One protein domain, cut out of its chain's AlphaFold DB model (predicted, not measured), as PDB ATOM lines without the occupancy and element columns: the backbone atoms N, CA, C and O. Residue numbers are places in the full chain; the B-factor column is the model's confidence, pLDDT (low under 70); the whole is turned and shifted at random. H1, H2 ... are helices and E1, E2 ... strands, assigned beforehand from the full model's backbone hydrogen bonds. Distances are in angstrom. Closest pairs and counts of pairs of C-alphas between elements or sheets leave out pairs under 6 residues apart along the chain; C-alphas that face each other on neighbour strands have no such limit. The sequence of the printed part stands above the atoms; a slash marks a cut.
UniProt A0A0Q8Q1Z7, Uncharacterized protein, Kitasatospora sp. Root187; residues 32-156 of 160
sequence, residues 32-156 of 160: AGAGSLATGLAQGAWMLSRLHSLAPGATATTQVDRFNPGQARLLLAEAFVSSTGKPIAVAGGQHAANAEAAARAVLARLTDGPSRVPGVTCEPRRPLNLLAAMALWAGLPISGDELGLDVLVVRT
ATOM      1  N   ALA A  32      10.806  50.040 -25.562       79.69
ATOM      2  CA  ALA A  32      11.076  49.139 -26.682       79.69
ATOM      3  C   ALA A  32       9.923  48.170 -27.004       79.69
ATOM      4  O   ALA A  32       9.742  47.806 -28.168       79.69
ATOM      5  N   GLY A  33       9.138  47.755 -26.007       82.88
ATOM      6  CA  GLY A  33       8.032  46.827 -26.233       82.88
ATOM      7  C   GLY A  33       6.826  47.482 -26.907       82.88
ATOM      8  O   GLY A  33       6.229  46.862 -27.780       82.88
ATOM      9  N   ALA A  34       6.542  48.762 -26.630       85.62
ATOM     10  CA  ALA A  34       5.558  49.531 -27.401       85.62
ATOM     11  C   ALA A  34       6.006  49.754 -28.856       85.62
ATOM     12  O   ALA A  34       5.197  49.641 -29.774       85.62
ATOM     13  N   GLY A  35       7.300  50.014 -29.086       86.19
ATOM     14  CA  GLY A  35       7.842  50.120 -30.446       86.19
ATOM     15  C   GLY A  35       7.742  48.798 -31.215       86.19
ATOM     16  O   GLY A  35       7.281  48.764 -32.352       86.19
ATOM     17  N   SER A  36       8.101  47.691 -30.560       86.25
ATOM     18  CA  SER A  36       8.003  46.347 -31.143       86.25
ATOM     19  C   SER A  36       6.551  45.928 -31.392       86.25
ATOM     20  O   SER A  36       6.285  45.212 -32.354       86.25
ATOM     21  N   LEU A  37       5.608  46.402 -30.569       89.81
ATOM     22  CA  LEU A  37       4.180  46.140 -30.726       89.81
ATOM     23  C   LEU A  37       3.649  46.647 -32.063       89.81
ATOM     24  O   LEU A  37       2.967  45.899 -32.750       89.81
ATOM     25  N   ALA A  38       3.948  47.893 -32.436       91.12
ATOM     26  CA  ALA A  38       3.421  48.479 -33.668       91.12
ATOM     27  C   ALA A  38       3.807  47.637 -34.897       91.12
ATOM     28  O   ALA A  38       2.953  47.273 -35.707       91.12
ATOM     29  N   THR A  39       5.078  47.241 -34.977       91.62
ATOM     30  CA  THR A  39       5.574  46.348 -36.030       91.62
ATOM     31  C   THR A  39       4.959  44.953 -35.926       91.62
ATOM     32  O   THR A  39       4.520  44.399 -36.932       91.62
ATOM     33  N   GLY A  40       4.875  44.393 -34.715       92.12
ATOM     34  CA  GLY A  40       4.296  43.073 -34.469       92.12
ATOM     35  C   GLY A  40       2.810  42.983 -34.819       92.12
ATOM     36  O   GLY A  40       2.374  41.946 -35.311       92.12
ATOM     37  N   LEU A  41       2.044  44.065 -34.636       95.06
ATOM     38  CA  LEU A  41       0.643  44.147 -35.052       95.06
ATOM     39  C   LEU A  41       0.516  44.064 -36.574       95.06
ATOM     40  O   LEU A  41      -0.258  43.256 -37.079       95.06
ATOM     41  N   ALA A  42       1.309  44.851 -37.306       95.62
ATOM     42  CA  ALA A  42       1.299  44.826 -38.767       95.62
ATOM     43  C   ALA A  42       1.737  43.456 -39.317       95.62
ATOM     44  O   ALA A  42       1.065  42.881 -40.174       95.62
ATOM     45  N   GLN A  43       2.835  42.908 -38.790       95.62
ATOM     46  CA  GLN A  43       3.360  41.602 -39.198       95.62
ATOM     47  C   GLN A  43       2.388  40.469 -38.860       95.62
ATOM     48  O   GLN A  43       2.085  39.647 -39.723       95.62
ATOM     49  N   GLY A  44       1.869  40.435 -37.631       96.06
ATOM     50  CA  GLY A  44       0.949  39.401 -37.170       96.06
ATOM     51  C   GLY A  44      -0.359  39.408 -37.953       96.06
ATOM     52  O   GLY A  44      -0.776  38.367 -38.455       96.06
ATOM     53  N   ALA A  45      -0.967  40.580 -38.139       97.44
ATOM     54  CA  ALA A  45      -2.187  40.730 -38.925       97.44
ATOM     55  C   ALA A  45      -1.999  40.258 -40.379       97.44
ATOM     56  O   ALA A  45      -2.810  39.484 -40.896       97.44
ATOM     57  N   TRP A  46      -0.888  40.643 -41.020       98.00
ATOM     58  CA  TRP A  46      -0.552  40.179 -42.366       98.00
ATOM     59  C   TRP A  46      -0.357  38.657 -42.420       98.00
ATOM     60  O   TRP A  46      -0.936  37.991 -43.279       98.00
ATOM     61  N   MET A  47       0.404  38.081 -41.482       97.25
ATOM     62  CA  MET A  47       0.644  36.634 -41.418       97.25
ATOM     63  C   MET A  47      -0.656  35.846 -41.225       97.25
ATOM     64  O   MET A  47      -0.872  34.852 -41.915       97.25
ATOM     65  N   LEU A  48      -1.544  36.297 -40.334       97.50
ATOM     66  CA  LEU A  48      -2.838  35.650 -40.105       97.50
ATOM     67  C   LEU A  48      -3.742  35.737 -41.342       97.50
ATOM     68  O   LEU A  48      -4.393  34.751 -41.681       97.50
ATOM     69  N   SER A  49      -3.722  36.858 -42.069       97.50
ATOM     70  CA  SER A  49      -4.464  37.004 -43.330       97.50
ATOM     71  C   SER A  49      -3.932  36.059 -44.415       97.50
ATOM     72  O   SER A  49      -4.701  35.417 -45.141       97.50
ATOM     73  N   ARG A  50      -2.604  35.885 -44.486       97.88
ATOM     74  CA  ARG A  50      -1.975  34.889 -45.365       97.88
ATOM     75  C   ARG A  50      -2.367  33.465 -44.983       97.88
ATOM     76  O   ARG A  50      -2.703  32.691 -45.875       97.88
ATOM     77  N   LEU A  51      -2.375  33.126 -43.695       96.25
ATOM     78  CA  LEU A  51      -2.810  31.811 -43.218       96.25
ATOM     79  C   LEU A  51      -4.283  31.545 -43.535       96.25
ATOM     80  O   LEU A  51      -4.598  30.471 -44.037       96.25
ATOM     81  N   HIS A  52      -5.164  32.525 -43.324       96.19
ATOM     82  CA  HIS A  52      -6.577  32.412 -43.684       96.19
ATOM     83  C   HIS A  52      -6.764  32.137 -45.185       96.19
ATOM     84  O   HIS A  52      -7.544  31.267 -45.567       96.19
ATOM     85  N   SER A  53      -5.984  32.819 -46.030       96.62
ATOM     86  CA  SER A  53      -6.013  32.627 -47.486       96.62
ATOM     87  C   SER A  53      -5.496  31.249 -47.921       96.62
ATOM     88  O   SER A  53      -6.003  30.675 -48.880       96.62
ATOM     89  N   LEU A  54      -4.463  30.728 -47.251       97.00
ATOM     90  CA  LEU A  54      -3.818  29.451 -47.588       97.00
ATOM     91  C   LEU A  54      -4.535  28.234 -46.993       97.00
ATOM     92  O   LEU A  54      -4.422  27.136 -47.533       97.00
ATOM     93  N   ALA A  55      -5.264  28.421 -45.897       95.06
ATOM     94  CA  ALA A  55      -6.038  27.384 -45.231       95.06
ATOM     95  C   ALA A  55      -7.477  27.863 -44.974       95.06
ATOM     96  O   ALA A  55      -7.849  28.116 -43.820       95.06
ATOM     97  N   PRO A  56      -8.311  27.973 -46.029       90.31
ATOM     98  CA  PRO A  56      -9.718  28.312 -45.872       90.31
ATOM     99  C   PRO A  56     -10.405  27.354 -44.890       90.31
ATOM    100  O   PRO A  56     -10.233  26.137 -44.958       90.31
ATOM    101  N   GLY A  57     -11.161  27.908 -43.942       89.62
ATOM    102  CA  GLY A  57     -11.829  27.134 -42.891       89.62
ATOM    103  C   GLY A  57     -10.957  26.792 -41.677       89.62
ATOM    104  O   GLY A  57     -11.443  26.147 -40.750       89.62
ATOM    105  N   ALA A  58      -9.689  27.217 -41.631       94.31
ATOM    106  CA  ALA A  58      -8.934  27.198 -40.383       94.31
ATOM    107  C   ALA A  58      -9.574  28.152 -39.364       94.31
ATOM    108  O   ALA A  58      -9.889  29.296 -39.682       94.31
ATOM    109  N   THR A  59      -9.735  27.677 -38.133       97.12
ATOM    110  CA  THR A  59     -10.205  28.456 -36.984       97.12
ATOM    111  C   THR A  59      -9.047  28.678 -36.017       97.12
ATOM    112  O   THR A  59      -8.185  27.806 -35.854       97.12
ATOM    113  N   ALA A  60      -9.020  29.843 -35.380       97.81
ATOM    114  CA  ALA A  60      -8.029  30.217 -34.388       97.81
ATOM    115  C   ALA A  60      -8.640  30.318 -32.989       97.81
ATOM    116  O   ALA A  60      -9.821  30.613 -32.816       97.81
ATOM    117  N   THR A  61      -7.801  30.110 -31.982       97.88
ATOM    118  CA  THR A  61      -8.090  30.422 -30.584       97.88
ATOM    119  C   THR A  61      -6.812  30.876 -29.892       97.88
ATOM    120  O   THR A  61      -5.704  30.572 -30.322       97.88
ATOM    121  N   THR A  62      -6.966  31.592 -28.796       96.56
ATOM    122  CA  THR A  62      -5.936  31.934 -27.816       96.56
ATOM    123  C   THR A  62      -6.042  31.074 -26.554       96.56
ATOM    124  O   THR A  62      -5.198  31.185 -25.664       96.56
ATOM    125  N   GLN A  63      -7.058  30.204 -26.478       95.44
ATOM    126  CA  GLN A  63      -7.394  29.400 -25.308       95.44
ATOM    127  C   GLN A  63      -6.942  27.949 -25.491       95.44
ATOM    128  O   GLN A  63      -7.424  27.233 -26.371       95.44
ATOM    129  N   VAL A  64      -6.053  27.486 -24.611       93.50
ATOM    130  CA  VAL A  64      -5.546  26.101 -24.638       93.50
ATOM    131  C   VAL A  64      -6.681  25.088 -24.475       93.50
ATOM    132  O   VAL A  64      -6.712  24.088 -25.186       93.50
ATOM    133  N   ASP A  65      -7.664  25.385 -23.626       93.31
ATOM    134  CA  ASP A  65      -8.800  24.494 -23.364       93.31
ATOM    135  C   ASP A  65      -9.761  24.366 -24.557       93.31
ATOM    136  O   ASP A  65     -10.517  23.403 -24.638       93.31
ATOM    137  N   ARG A  66      -9.709  25.303 -25.515       95.25
ATOM    138  CA  ARG A  66     -10.415  25.194 -26.804       95.25
ATOM    139  C   ARG A  66      -9.552  24.495 -27.850       95.25
ATOM    140  O   ARG A  66     -10.056  23.733 -28.673       95.25
ATOM    141  N   PHE A  67      -8.245  24.726 -27.808       95.81
ATOM    142  CA  PHE A  67      -7.298  24.125 -28.740       95.81
ATOM    143  C   PHE A  67      -7.134  22.613 -28.532       95.81
ATOM    144  O   PHE A  67      -7.284  21.854 -29.483       95.81
ATOM    145  N   ASN A  68      -6.883  22.166 -27.298       92.69
ATOM    146  CA  ASN A  68      -6.628  20.760 -26.960       92.69
ATOM    147  C   ASN A  68      -7.717  19.778 -27.437       92.69
ATOM    148  O   ASN A  68      -7.359  18.751 -28.015       92.69
ATOM    149  N   PRO A  69      -9.025  20.050 -27.257       94.12
ATOM    150  CA  PRO A  69     -10.081  19.185 -27.786       94.12
ATOM    151  C   PRO A  69     -10.308  19.334 -29.302       94.12
ATOM    152  O   PRO A  69     -11.223  18.716 -29.839       94.12
ATOM    153  N   GLY A  70      -9.523  20.158 -30.004       93.44
ATOM    154  CA  GLY A  70      -9.618  20.347 -31.452       93.44
ATOM    155  C   GLY A  70     -10.722  21.305 -31.908       93.44
ATOM    156  O   GLY A  70     -11.091  21.281 -33.080       93.44
ATOM    157  N   GLN A  71     -11.250  22.166 -31.026       94.69
ATOM    158  CA  GLN A  71     -12.267  23.163 -31.412       94.69
ATOM    159  C   GLN A  71     -11.681  24.267 -32.307       94.69
ATOM    160  O   GLN A  71     -12.409  24.919 -33.058       94.69
ATOM    161  N   ALA A  72     -10.361  24.463 -32.254       95.31
ATOM    162  CA  ALA A  72      -9.625  25.338 -33.155       95.31
ATOM    163  C   ALA A  72      -8.409  24.630 -33.754       95.31
ATOM    164  O   ALA A  72      -7.780  23.798 -33.103       95.31
ATOM    165  N   ARG A  73      -8.056  24.985 -34.994       94.62
ATOM    166  CA  ARG A  73      -6.900  24.405 -35.704       94.62
ATOM    167  C   ARG A  73      -5.601  25.161 -35.436       94.62
ATOM    168  O   ARG A  73      -4.525  24.604 -35.631       94.62
ATOM    169  N   LEU A  74      -5.694  26.420 -35.013       95.88
ATOM    170  CA  LEU A  74      -4.554  27.292 -34.741       95.88
ATOM    171  C   LEU A  74      -4.631  27.840 -33.315       95.88
ATOM    172  O   LEU A  74      -5.612  28.485 -32.947       95.88
ATOM    173  N   LEU A  75      -3.571  27.628 -32.534       96.38
ATOM    174  CA  LEU A  75      -3.366  28.303 -31.256       96.38
ATOM    175  C   LEU A  75      -2.516  29.560 -31.469       96.38
ATOM    176  O   LEU A  75      -1.393  29.486 -31.970       96.38
ATOM    177  N   LEU A  76      -3.034  30.708 -31.050       96.06
ATOM    178  CA  LEU A  76      -2.331  31.983 -31.020       96.06
ATOM    179  C   LEU A  76      -1.845  32.243 -29.592       96.06
ATOM    180  O   LEU A  76      -2.645  32.410 -28.674       96.06
ATOM    181  N   ALA A  77      -0.530  32.308 -29.409       94.31
ATOM    182  CA  ALA A  77       0.098  32.519 -28.109       94.31
ATOM    183  C   ALA A  77       1.118  33.662 -28.155       94.31
ATOM    184  O   ALA A  77       1.603  34.062 -29.215       94.31
ATOM    185  N   GLU A  78       1.443  34.199 -26.984       91.50
ATOM    186  CA  GLU A  78       2.530  35.150 -26.787       91.50
ATOM    187  C   GLU A  78       3.710  34.454 -26.110       91.50
ATOM    188  O   GLU A  78       3.535  33.605 -25.238       91.50
ATOM    189  N   ALA A  79       4.921  34.862 -26.469       88.38
ATOM    190  CA  ALA A  79       6.114  34.467 -25.746       88.38
ATOM    191  C   ALA A  79       6.941  35.691 -25.365       88.38
ATOM    192  O   ALA A  79       7.165  36.592 -26.175       88.38
ATOM    193  N   PHE A  80       7.424  35.694 -24.131       83.81
ATOM    194  CA  PHE A  80       8.341  36.688 -23.615       83.81
ATOM    195  C   PHE A  80       9.765  36.132 -23.655       83.81
ATOM    196  O   PHE A  80      10.149  35.312 -22.816       83.81
ATOM    197  N   VAL A  81      10.540  36.586 -24.643       82.75
ATOM    198  CA  VAL A  81      11.949  36.213 -24.829       82.75
ATOM    199  C   VAL A  81      12.830  37.342 -24.297       82.75
ATOM    200  O   VAL A  81      13.004  38.366 -24.958       82.75
ATOM    201  N   SER A  82      13.376  37.186 -23.091       76.00
ATOM    202  CA  SER A  82      14.160  38.237 -22.425       76.00
ATOM    203  C   SER A  82      15.477  37.735 -21.854       76.00
ATOM    204  O   SER A  82      15.510  36.632 -21.321       76.00
ATOM    205  N   SER A  83      16.504  38.596 -21.905       67.19
ATOM    206  CA  SER A  83      17.819  38.489 -21.243       67.19
ATOM    207  C   SER A  83      18.320  37.061 -20.994       67.19
ATOM    208  O   SER A  83      18.970  36.499 -21.869       67.19
ATOM    209  N   THR A  84      18.030  36.481 -19.829       65.69
ATOM    210  CA  THR A  84      18.528  35.169 -19.389       65.69
ATOM    211  C   THR A  84      17.968  33.995 -20.194       65.69
ATOM    212  O   THR A  84      18.629  32.973 -20.302       65.69
ATOM    213  N   GLY A  85      16.786  34.138 -20.795       65.69
ATOM    214  CA  GLY A  85      16.149  33.138 -21.658       65.69
ATOM    215  C   GLY A  85      16.353  33.389 -23.153       65.69
ATOM    216  O   GLY A  85      15.584  32.870 -23.965       65.69
ATOM    217  N   LYS A  86      17.308  34.251 -23.529       76.56
ATOM    218  CA  LYS A  86      17.576  34.587 -24.928       76.56
ATOM    219  C   LYS A  86      18.525  33.542 -25.536       76.56
ATOM    220  O   LYS A  86      19.644  33.406 -25.048       76.56
ATOM    221  N   PRO A  87      18.109  32.821 -26.589       79.56
ATOM    222  CA  PRO A  87      18.951  31.812 -27.221       79.56
ATOM    223  C   PRO A  87      20.134  32.448 -27.959       79.56
ATOM    224  O   PRO A  87      20.080  33.618 -28.359       79.56
ATOM    225  N   ILE A  88      21.175  31.646 -28.190       82.19
ATOM    226  CA  ILE A  88      22.281  31.994 -29.089       82.19
ATOM    227  C   ILE A  88      21.723  32.171 -30.508       82.19
ATOM    228  O   ILE A  88      20.828  31.437 -30.931       82.19
ATOM    229  N   ALA A  89      22.229  33.164 -31.240       80.44
ATOM    230  CA  ALA A  89      21.816  33.399 -32.617       80.44
ATOM    231  C   ALA A  89      22.110  32.176 -33.505       80.44
ATOM    232  O   ALA A  89      23.187  31.588 -33.444       80.44
ATOM    233  N   VAL A  90      21.150  31.831 -34.362       80.06
ATOM    234  CA  VAL A  90      21.287  30.796 -35.398       80.06
ATOM    235  C   VAL A  90      21.627  31.442 -36.746       80.06
ATOM    236  O   VAL A  90      21.651  32.668 -36.853       80.06
ATOM    237  N   ALA A  91      21.840  30.650 -37.802       81.94
ATOM    238  CA  ALA A  91      22.139  31.169 -39.147       81.94
ATOM    239  C   ALA A  91      21.088  32.178 -39.669       81.94
ATOM    240  O   ALA A  91      21.433  33.123 -40.370       81.94
ATOM    241  N   GLY A  92      19.817  32.031 -39.268       80.94
ATOM    242  CA  GLY A  92      18.731  32.982 -39.552       80.94
ATOM    243  C   GLY A  92      18.716  34.250 -38.680       80.94
ATOM    244  O   GLY A  92      17.759  35.021 -38.726       80.94
ATOM    245  N   GLY A  93      19.741  34.464 -37.853       89.44
ATOM    246  CA  GLY A  93      19.876  35.608 -36.957       89.44
ATOM    247  C   GLY A  93      19.110  35.474 -35.637       89.44
ATOM    248  O   GLY A  93      18.464  34.471 -35.329       89.44
ATOM    249  N   GLN A  94      19.186  36.529 -34.822       87.38
ATOM    250  CA  GLN A  94      18.649  36.516 -33.460       87.38
ATOM    251  C   GLN A  94      17.116  36.431 -33.403       87.38
ATOM    252  O   GLN A  94      16.570  35.807 -32.498       87.38
ATOM    253  N   HIS A  95      16.406  37.059 -34.345       86.31
ATOM    254  CA  HIS A  95      14.941  37.021 -34.362       86.31
ATOM    255  C   HIS A  95      14.410  35.616 -34.661       86.31
ATOM    256  O   HIS A  95      13.449  35.192 -34.022       86.31
ATOM    257  N   ALA A  96      15.076  34.876 -35.553       87.69
ATOM    258  CA  ALA A  96      14.751  33.480 -35.830       87.69
ATOM    259  C   ALA A  96      14.984  32.598 -34.594       87.69
ATOM    260  O   ALA A  96      14.086  31.858 -34.200       87.69
ATOM    261  N   ALA A  97      16.132  32.755 -33.922       88.12
ATOM    262  CA  ALA A  97      16.418  32.029 -32.684       88.12
ATOM    263  C   ALA A  97      15.351  32.305 -31.606       88.12
ATOM    264  O   ALA A  97      14.837  31.383 -30.976       88.12
ATOM    265  N   ASN A  98      14.958  33.573 -31.429       88.00
ATOM    266  CA  ASN A  98      13.912  33.953 -30.477       88.00
ATOM    267  C   ASN A  98      12.551  33.326 -30.818       88.00
ATOM    268  O   ASN A  98      11.852  32.873 -29.914       88.00
ATOM    269  N   ALA A  99      12.170  33.304 -32.099       88.62
ATOM    270  CA  ALA A  99      10.918  32.698 -32.548       88.62
ATOM    271  C   ALA A  99      10.904  31.180 -32.306       88.62
ATOM    272  O   ALA A  99       9.897  30.635 -31.854       88.62
ATOM    273  N   GLU A 100      12.031  30.503 -32.534       90.19
ATOM    274  CA  GLU A 100      12.172  29.078 -32.232       90.19
ATOM    275  C   GLU A 100      12.065  28.805 -30.724       90.19
ATOM    276  O   GLU A 100      11.296  27.940 -30.302       90.19
ATOM    277  N   ALA A 101      12.781  29.570 -29.893       89.25
ATOM    278  CA  ALA A 101      12.708  29.432 -28.438       89.25
ATOM    279  C   ALA A 101      11.290  29.692 -27.906       89.25
ATOM    280  O   ALA A 101      10.818  28.970 -27.026       89.25
ATOM    281  N   ALA A 102      10.587  30.676 -28.472       90.31
ATOM    282  CA  ALA A 102       9.181  30.931 -28.183       90.31
ATOM    283  C   ALA A 102       8.303  29.709 -28.496       90.31
ATOM    284  O   ALA A 102       7.543  29.269 -27.634       90.31
ATOM    285  N   ALA A 103       8.442  29.122 -29.688       91.25
ATOM    286  CA  ALA A 103       7.678  27.941 -30.086       91.25
ATOM    287  C   ALA A 103       7.956  26.734 -29.175       91.25
ATOM    288  O   ALA A 103       7.022  26.064 -28.734       91.25
ATOM    289  N   ARG A 104       9.227  26.491 -28.823       90.44
ATOM    290  CA  ARG A 104       9.618  25.420 -27.891       90.44
ATOM    291  C   ARG A 104       9.036  25.632 -26.494       90.44
ATOM    292  O   ARG A 104       8.558  24.676 -25.895       90.44
ATOM    293  N   ALA A 105       9.029  26.868 -25.992       89.44
ATOM    294  CA  ALA A 105       8.437  27.186 -24.694       89.44
ATOM    295  C   ALA A 105       6.914  26.986 -24.686       89.44
ATOM    296  O   ALA A 105       6.375  26.466 -23.710       89.44
ATOM    297  N   VAL A 106       6.220  27.345 -25.775       91.62
ATOM    298  CA  VAL A 106       4.784  27.057 -25.924       91.62
ATOM    299  C   VAL A 106       4.549  25.549 -25.952       91.62
ATOM    300  O   VAL A 106       3.696  25.066 -25.215       91.62
ATOM    301  N   LEU A 107       5.330  24.792 -26.726       91.88
ATOM    302  CA  LEU A 107       5.206  23.334 -26.776       91.88
ATOM    303  C   LEU A 107       5.402  22.704 -25.392       91.88
ATOM    304  O   LEU A 107       4.532  21.964 -24.946       91.88
ATOM    305  N   ALA A 108       6.477  23.062 -24.687       90.19
ATOM    306  CA  ALA A 108       6.736  22.577 -23.331       90.19
ATOM    307  C   ALA A 108       5.592  22.929 -22.369       90.19
ATOM    308  O   ALA A 108       5.193  22.118 -21.541       90.19
ATOM    309  N   ARG A 109       5.004  24.124 -22.495       89.44
ATOM    310  CA  ARG A 109       3.850  24.538 -21.687       89.44
ATOM    311  C   ARG A 109       2.594  23.705 -21.958       89.44
ATOM    312  O   ARG A 109       1.791  23.532 -21.034       89.44
ATOM    313  N   LEU A 110       2.408  23.251 -23.197       90.75
ATOM    314  CA  LEU A 110       1.287  22.406 -23.610       90.75
ATOM    315  C   LEU A 110       1.484  20.944 -23.184       90.75
ATOM    316  O   LEU A 110       0.510  20.308 -22.796       90.75
ATOM    317  N   THR A 111       2.715  20.426 -23.222       90.94
ATOM    318  CA  THR A 111       3.018  19.027 -22.867       90.94
ATOM    319  C   THR A 111       3.231  18.819 -21.372       90.94
ATOM    320  O   THR A 111       2.739  17.844 -20.813       90.94
ATOM    321  N   ASP A 112       3.934  19.743 -20.714       88.50
ATOM    322  CA  ASP A 112       4.405  19.578 -19.333       88.50
ATOM    323  C   ASP A 112       3.538  20.346 -18.319       88.50
ATOM    324  O   ASP A 112       3.671  20.165 -17.108       88.50
ATOM    325  N   GLY A 113       2.648  21.213 -18.806       85.06
ATOM    326  CA  GLY A 113       1.676  21.944 -17.999       85.06
ATOM    327  C   GLY A 113       2.175  23.253 -17.353       85.06
ATOM    328  O   GLY A 113       3.312  23.689 -17.555       85.06
ATOM    329  N   PRO A 114       1.297  23.942 -16.587       80.56
ATOM    330  CA  PRO A 114       1.548  25.290 -16.054       80.56
ATOM    331  C   PRO A 114       2.615  25.364 -14.977       80.56
ATOM    332  O   PRO A 114       3.277  26.388 -14.833       80.56
ATOM    333  N   SER A 115       2.745  24.296 -14.192       79.19
ATOM    334  CA  SER A 115       3.641  24.235 -13.038       79.19
ATOM    335  C   SER A 115       5.109  24.322 -13.447       79.19
ATOM    336  O   SER A 115       5.923  24.845 -12.691       79.19
ATOM    337  N   ARG A 116       5.445  23.835 -14.647       73.38
ATOM    338  CA  ARG A 116       6.819  23.792 -15.158       73.38
ATOM    339  C   ARG A 116       7.213  25.042 -15.941       73.38
ATOM    340  O   ARG A 116       8.380  25.423 -15.930       73.38
ATOM    341  N   VAL A 117       6.248  25.692 -16.596       71.12
ATOM    342  CA  VAL A 117       6.457  26.929 -17.363       71.12
ATOM    343  C   VAL A 117       5.419  27.966 -16.913       71.12
ATOM    344  O   VAL A 117       4.316  28.016 -17.467       71.12
ATOM    345  N   PRO A 118       5.740  28.792 -15.897       70.38
ATOM    346  CA  PRO A 118       4.821  29.804 -15.394       70.38
ATOM    347  C   PRO A 118       4.429  30.797 -16.492       70.38
ATOM    348  O   PRO A 118       5.270  31.238 -17.282       70.38
ATOM    349  N   GLY A 119       3.143  31.142 -16.534       80.38
ATOM    350  CA  GLY A 119       2.609  32.118 -17.477       80.38
ATOM    351  C   GLY A 119       2.628  33.550 -16.944       80.38
ATOM    352  O   GLY A 119       2.844  33.786 -15.756       80.38
ATOM    353  N   VAL A 120       2.362  34.505 -17.833       84.06
ATOM    354  CA  VAL A 120       2.026  35.892 -17.474       84.06
ATOM    355  C   VAL A 120       0.518  36.083 -17.639       84.06
ATOM    356  O   VAL A 120      -0.030  35.674 -18.661       84.06
ATOM    357  N   THR A 121      -0.144  36.706 -16.662       86.50
ATOM    358  CA  THR A 121      -1.608  36.900 -16.658       86.50
ATOM    359  C   THR A 121      -1.986  38.359 -16.420       86.50
ATOM    360  O   THR A 121      -1.241  39.116 -15.783       86.50
ATOM    361  N   CYS A 122      -3.143  38.782 -16.936       84.88
ATOM    362  CA  CYS A 122      -3.656  40.130 -16.681       84.88
ATOM    363  C   CYS A 122      -4.435  40.238 -15.358       84.88
ATOM    364  O   CYS A 122      -4.705  41.362 -14.929       84.88
ATOM    365  N   GLU A 123      -4.731  39.116 -14.691       78.81
ATOM    366  CA  GLU A 123      -5.425  39.042 -13.395       78.81
ATOM    367  C   GLU A 123      -4.884  40.074 -12.377       78.81
ATOM    368  O   GLU A 123      -3.659  40.188 -12.209       78.81
ATOM    369  N   PRO A 124      -5.754  40.854 -11.694       74.56
ATOM    370  CA  PRO A 124      -7.229  40.807 -11.663       74.56
ATOM    371  C   PRO A 124      -7.952  41.629 -12.740       74.56
ATOM    372  O   PRO A 124      -9.082  42.074 -12.549       74.56
ATOM    373  N   ARG A 125      -7.287  41.930 -13.856       86.44
ATOM    374  CA  ARG A 125      -7.811  42.814 -14.906       86.44
ATOM    375  C   ARG A 125      -8.176  42.006 -16.135       86.44
ATOM    376  O   ARG A 125      -7.524  41.018 -16.461       86.44
ATOM    377  N   ARG A 126      -9.163  42.504 -16.875       89.44
ATOM    378  CA  ARG A 126      -9.533  41.924 -18.160       89.44
ATOM    379  C   ARG A 126      -8.501  42.337 -19.214       89.44
ATOM    380  O   ARG A 126      -8.176  43.518 -19.307       89.44
ATOM    381  N   PRO A 127      -7.948  41.425 -20.015       91.94
ATOM    382  CA  PRO A 127      -7.047  41.809 -21.093       91.94
ATOM    383  C   PRO A 127      -7.807  42.500 -22.232       91.94
ATOM    384  O   PRO A 127      -8.961  42.193 -22.503       91.94
ATOM    385  N   LEU A 128      -7.122  43.378 -22.959       94.06
ATOM    386  CA  LEU A 128      -7.360  43.596 -24.381       94.06
ATOM    387  C   LEU A 128      -6.441  42.641 -25.145       94.06
ATOM    388  O   LEU A 128      -5.221  42.833 -25.178       94.06
ATOM    389  N   ASN A 129      -7.025  41.597 -25.723       95.50
ATOM    390  CA  ASN A 129      -6.300  40.550 -26.429       95.50
ATOM    391  C   ASN A 129      -6.019  40.961 -27.881       95.50
ATOM    392  O   ASN A 129      -6.877  40.885 -28.763       95.50
ATOM    393  N   LEU A 130      -4.781  41.378 -28.138       95.88
ATOM    394  CA  LEU A 130      -4.370  41.874 -29.449       95.88
ATOM    395  C   LEU A 130      -4.147  40.747 -30.466       95.88
ATOM    396  O   LEU A 130      -4.222  41.000 -31.664       95.88
ATOM    397  N   LEU A 131      -3.918  39.503 -30.023       96.81
ATOM    398  CA  LEU A 131      -3.875  38.351 -30.935       96.81
ATOM    399  C   LEU A 131      -5.268  38.072 -31.511       96.81
ATOM    400  O   LEU A 131      -5.399  37.901 -32.721       96.81
ATOM    401  N   ALA A 132      -6.304  38.113 -30.668       97.44
ATOM    402  CA  ALA A 132      -7.687  37.987 -31.119       97.44
ATOM    403  C   ALA A 132      -8.104  39.153 -32.026       97.44
ATOM    404  O   ALA A 132      -8.702  38.928 -33.076       97.44
ATOM    405  N   ALA A 133      -7.720  40.389 -31.685       97.69
ATOM    406  CA  ALA A 133      -7.988  41.553 -32.529       97.69
ATOM    407  C   ALA A 133      -7.351  41.428 -33.928       97.69
ATOM    408  O   ALA A 133      -8.011  41.708 -34.927       97.69
ATOM    409  N   MET A 134      -6.098  40.962 -34.019       98.00
ATOM    410  CA  MET A 134      -5.447  40.713 -35.311       98.00
ATOM    411  C   MET A 134      -6.106  39.575 -36.095       98.00
ATOM    412  O   MET A 134      -6.219  39.682 -37.312       98.00
ATOM    413  N   ALA A 135      -6.547  38.501 -35.430       97.75
ATOM    414  CA  ALA A 135      -7.255  37.402 -36.088       97.75
ATOM    415  C   ALA A 135      -8.588  37.873 -36.689       97.75
ATOM    416  O   ALA A 135      -8.846  37.617 -37.864       97.75
ATOM    417  N   LEU A 136      -9.371  38.649 -35.928       97.62
ATOM    418  CA  LEU A 136     -10.602  39.275 -36.418       97.62
ATOM    419  C   LEU A 136     -10.330  40.207 -37.602       97.62
ATOM    420  O   LEU A 136     -11.014  40.111 -38.618       97.62
ATOM    421  N   TRP A 137      -9.310  41.066 -37.505       97.81
ATOM    422  CA  TRP A 137      -8.909  41.943 -38.611       97.81
ATOM    423  C   TRP A 137      -8.525  41.149 -39.867       97.81
ATOM    424  O   TRP A 137      -8.873  41.534 -40.979       97.81
ATOM    425  N   ALA A 138      -7.840  40.017 -39.693       97.25
ATOM    426  CA  ALA A 138      -7.400  39.144 -40.775       97.25
ATOM    427  C   ALA A 138      -8.522  38.292 -41.399       97.25
ATOM    428  O   ALA A 138      -8.255  37.563 -42.356       97.25
ATOM    429  N   GLY A 139      -9.743  38.339 -40.853       96.50
ATOM    430  CA  GLY A 139     -10.848  37.460 -41.246       96.50
ATOM    431  C   GLY A 139     -10.682  36.007 -40.785       96.50
ATOM    432  O   GLY A 139     -11.459  35.147 -41.194       96.50
ATOM    433  N   LEU A 140      -9.691  35.714 -39.936       97.44
ATOM    434  CA  LEU A 140      -9.463  34.377 -39.399       97.44
ATOM    435  C   LEU A 140     -10.472  34.113 -38.266       97.44
ATOM    436  O   LEU A 140     -10.421  34.814 -37.251       97.44
ATOM    437  N   PRO A 141     -11.377  33.123 -38.399       97.56
ATOM    438  CA  PRO A 141     -12.421  32.887 -37.410       97.56
ATOM    439  C   PRO A 141     -11.857  32.642 -36.010       97.56
ATOM    440  O   PRO A 141     -11.044  31.740 -35.810       97.56
ATOM    441  N   ILE A 142     -12.330  33.426 -35.048       97.81
ATOM    442  CA  ILE A 142     -12.044  33.317 -33.617       97.81
ATOM    443  C   ILE A 142     -13.285  33.775 -32.849       97.81
ATOM    444  O   ILE A 142     -14.040  34.623 -33.331       97.81
ATOM    445  N   SER A 143     -13.527  33.214 -31.667       96.94
ATOM    446  CA  SER A 143     -14.680  33.615 -30.862       96.94
ATOM    447  C   SER A 143     -14.512  35.043 -30.325       96.94
ATOM    448  O   SER A 143     -13.441  35.426 -29.857       96.94
ATOM    449  N   GLY A 144     -15.578  35.847 -30.388       96.06
ATOM    450  CA  GLY A 144     -15.529  37.272 -30.030       96.06
ATOM    451  C   GLY A 144     -15.248  37.539 -28.548       96.06
ATOM    452  O   GLY A 144     -14.702  38.585 -28.203       96.06
ATOM    453  N   ASP A 145     -15.569  36.589 -27.667       96.19
ATOM    454  CA  ASP A 145     -15.264  36.682 -26.237       96.19
ATOM    455  C   ASP A 145     -13.754  36.693 -25.953       96.19
ATOM    456  O   ASP A 145     -13.314  37.328 -24.990       96.19
ATOM    457  N   GLU A 146     -12.952  36.087 -26.837       96.50
ATOM    458  CA  GLU A 146     -11.496  36.015 -26.700       96.50
ATOM    459  C   GLU A 146     -10.816  37.381 -26.735       96.50
ATOM    460  O   GLU A 146      -9.714  37.511 -26.206       96.50
ATOM    461  N   LEU A 147     -11.483  38.421 -27.258       96.25
ATOM    462  CA  LEU A 147     -11.012  39.808 -27.167       96.25
ATOM    463  C   LEU A 147     -10.713  40.249 -25.730       96.25
ATOM    464  O   LEU A 147      -9.902  41.157 -25.543       96.25
ATOM    465  N   GLY A 148     -11.341  39.617 -24.734       94.25
ATOM    466  CA  GLY A 148     -11.034  39.871 -23.334       94.25
ATOM    467  C   GLY A 148     -10.878  38.636 -22.465       94.25
ATOM    468  O   GLY A 148     -11.190  38.716 -21.279       94.25
ATOM    469  N   LEU A 149     -10.406  37.528 -23.039       93.31
ATOM    470  CA  LEU A 149      -9.862  36.398 -22.283       93.31
ATOM    471  C   LEU A 149      -8.337  36.481 -22.225       93.31
ATOM    472  O   LEU A 149      -7.702  37.027 -23.134       93.31
ATOM    473  N   ASP A 150      -7.755  35.942 -21.152       90.19
ATOM    474  CA  ASP A 150      -6.304  35.874 -20.995       90.19
ATOM    475  C   ASP A 150      -5.673  35.077 -22.135       90.19
ATOM    476  O   ASP A 150      -6.153  34.020 -22.540       90.19
ATOM    477  N   VAL A 151      -4.586  35.623 -22.673       89.94
ATOM    478  CA  VAL A 151      -3.777  34.959 -23.691       89.94
ATOM    479  C   VAL A 151      -2.742  34.098 -22.997       89.94
ATOM    480  O   VAL A 151      -2.157  34.515 -21.995       89.94
ATOM    481  N   LEU A 152      -2.447  32.929 -23.561       90.81
ATOM    482  CA  LEU A 152      -1.282  32.177 -23.124       90.81
ATOM    483  C   LEU A 152      -0.015  32.999 -23.392       90.81
ATOM    484  O   LEU A 152       0.372  33.191 -24.544       90.81
ATOM    485  N   VAL A 153       0.643  33.447 -22.325       90.25
ATOM    486  CA  VAL A 153       1.960  34.085 -22.389       90.25
ATOM    487  C   VAL A 153       2.978  33.174 -21.725       90.25
ATOM    488  O   VAL A 153       2.918  32.977 -20.512       90.25
ATOM    489  N   VAL A 154       3.928  32.637 -22.489       88.44
ATOM    490  CA  VAL A 154       5.030  31.832 -21.940       88.44
ATOM    491  C   VAL A 154       6.302  32.657 -21.823       88.44
ATOM    492  O   VAL A 154       6.624  33.455 -22.698       88.44
ATOM    493  N   ARG A 155       7.065  32.457 -20.752       84.81
ATOM    494  CA  ARG A 155       8.417  33.009 -20.634       84.81
ATOM    495  C   ARG A 155       9.416  31.965 -21.115       84.81
ATOM    496  O   ARG A 155       9.364  30.827 -20.651       84.81
ATOM    497  N   THR A 156      10.323  32.332 -22.021       83.00
ATOM    498  CA  THR A 156      11.399  31.407 -22.395       83.00
ATOM    499  C   THR A 156      12.359  31.230 -21.226       83.00
ATOM    500  O   THR A 156      12.726  32.194 -20.549       83.00
TER     501      THR A 156
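AT A GLANCE: This is residues 32 to 156 of the 160 residues of an uncharacterized protein of Kitasatospora sp. Root187 (UniProt A0A0Q8Q1Z7). Near the middle lies a small sheet of two parallel strands, E1 and E3, with the long helix H3 packed on it; away from H3, the other long helix, H1, has H4 packed on part of it, with H5 packed on H4 and strand E2 next to H5. The short H2 lies near the far end of H3, and two long links without named elements run before and after H3. The printed part has 125 residues with five named helices and three named strands, in the order H1 H2 E1 H3 E2 H4 H5 E3; the class is mostly helix. It is compact, with a radius of gyration of the C-alphas of 14.6 A, and rounded, with spans of 37 by 31 by 27 A.

IN THESE COORDINATES: H1, residues 32 to 54, begins at C-alpha 32 at (11.076, 49.139, -26.682) and is 32.3 A long, with a kink of 32 degrees near residue 39. H2 is residues 64 to 67, and E1 is residues 78 to 80. H3, residues 93 to 112, is 28.4 A long and begins at C-alpha 93 at (19.876, 35.608, -36.957). E2 is residues 126 to 129, 9.0 A long, and H4 is residues 130 to 137, 10.2 A long. H5 is residues 144 to 148, and E3, residues 153 to 155, ends at C-alpha 155 at (8.417, 33.009, -20.634).

HOW THE PARTS SIT: H1 touches H4 with residues 41 to 49 alone; their closest C-alphas, those of Ala 45 and Met 134, are 4.9 A apart. The two helices run the same way at a steep tilt of 40 degrees. H4 touches H5, with the C-alphas of Ala 132 and Leu 147 closest at 5.5 A. E2 pairs with no named strand, and it and H4 meet only through their link; its closest C-alpha to H5 is that of Asn 129, 4.8 A from that of Leu 147. E1 and E3 are parallel neighbours at 26 degrees, with N 80 and O 154 at 2.8 A and N 154 and O 78 at 2.9 A, within hydrogen-bond range. The closest C-alphas of H3 and E1 are those of Ala 102 and Ala 79, 5.3 A apart; for H3 and E3 they are those of Val 106 and Val 154, 6.2 A apart. H2 and H3 are close but not clearly touching, with the C-alphas of Val 64 and Leu 110 at 7.8 A. H1 and H3 are apart. Residues 60 to 61 pair with residues 74 to 75, parallel. In H3 and H4 every O i to N i+4 pair is within hydrogen-bond range; H1 has 18 of 19, H5 has 0 of 1 but 2 of 2 O i to N i+3 pairs, and H2 is too short for an O i to N i+4 pair.

THE WHOLE: The two C-alphas farthest apart, those of Ala 91 and Pro 124, are 41.4 A apart. The printed part has no cut. The links E1 to H3, residues 81 to 92, and H3 to E2, residues 113 to 125, are long. The mean pLDDT of the printed part is 90.0, and residues 83 to 85 are under 70.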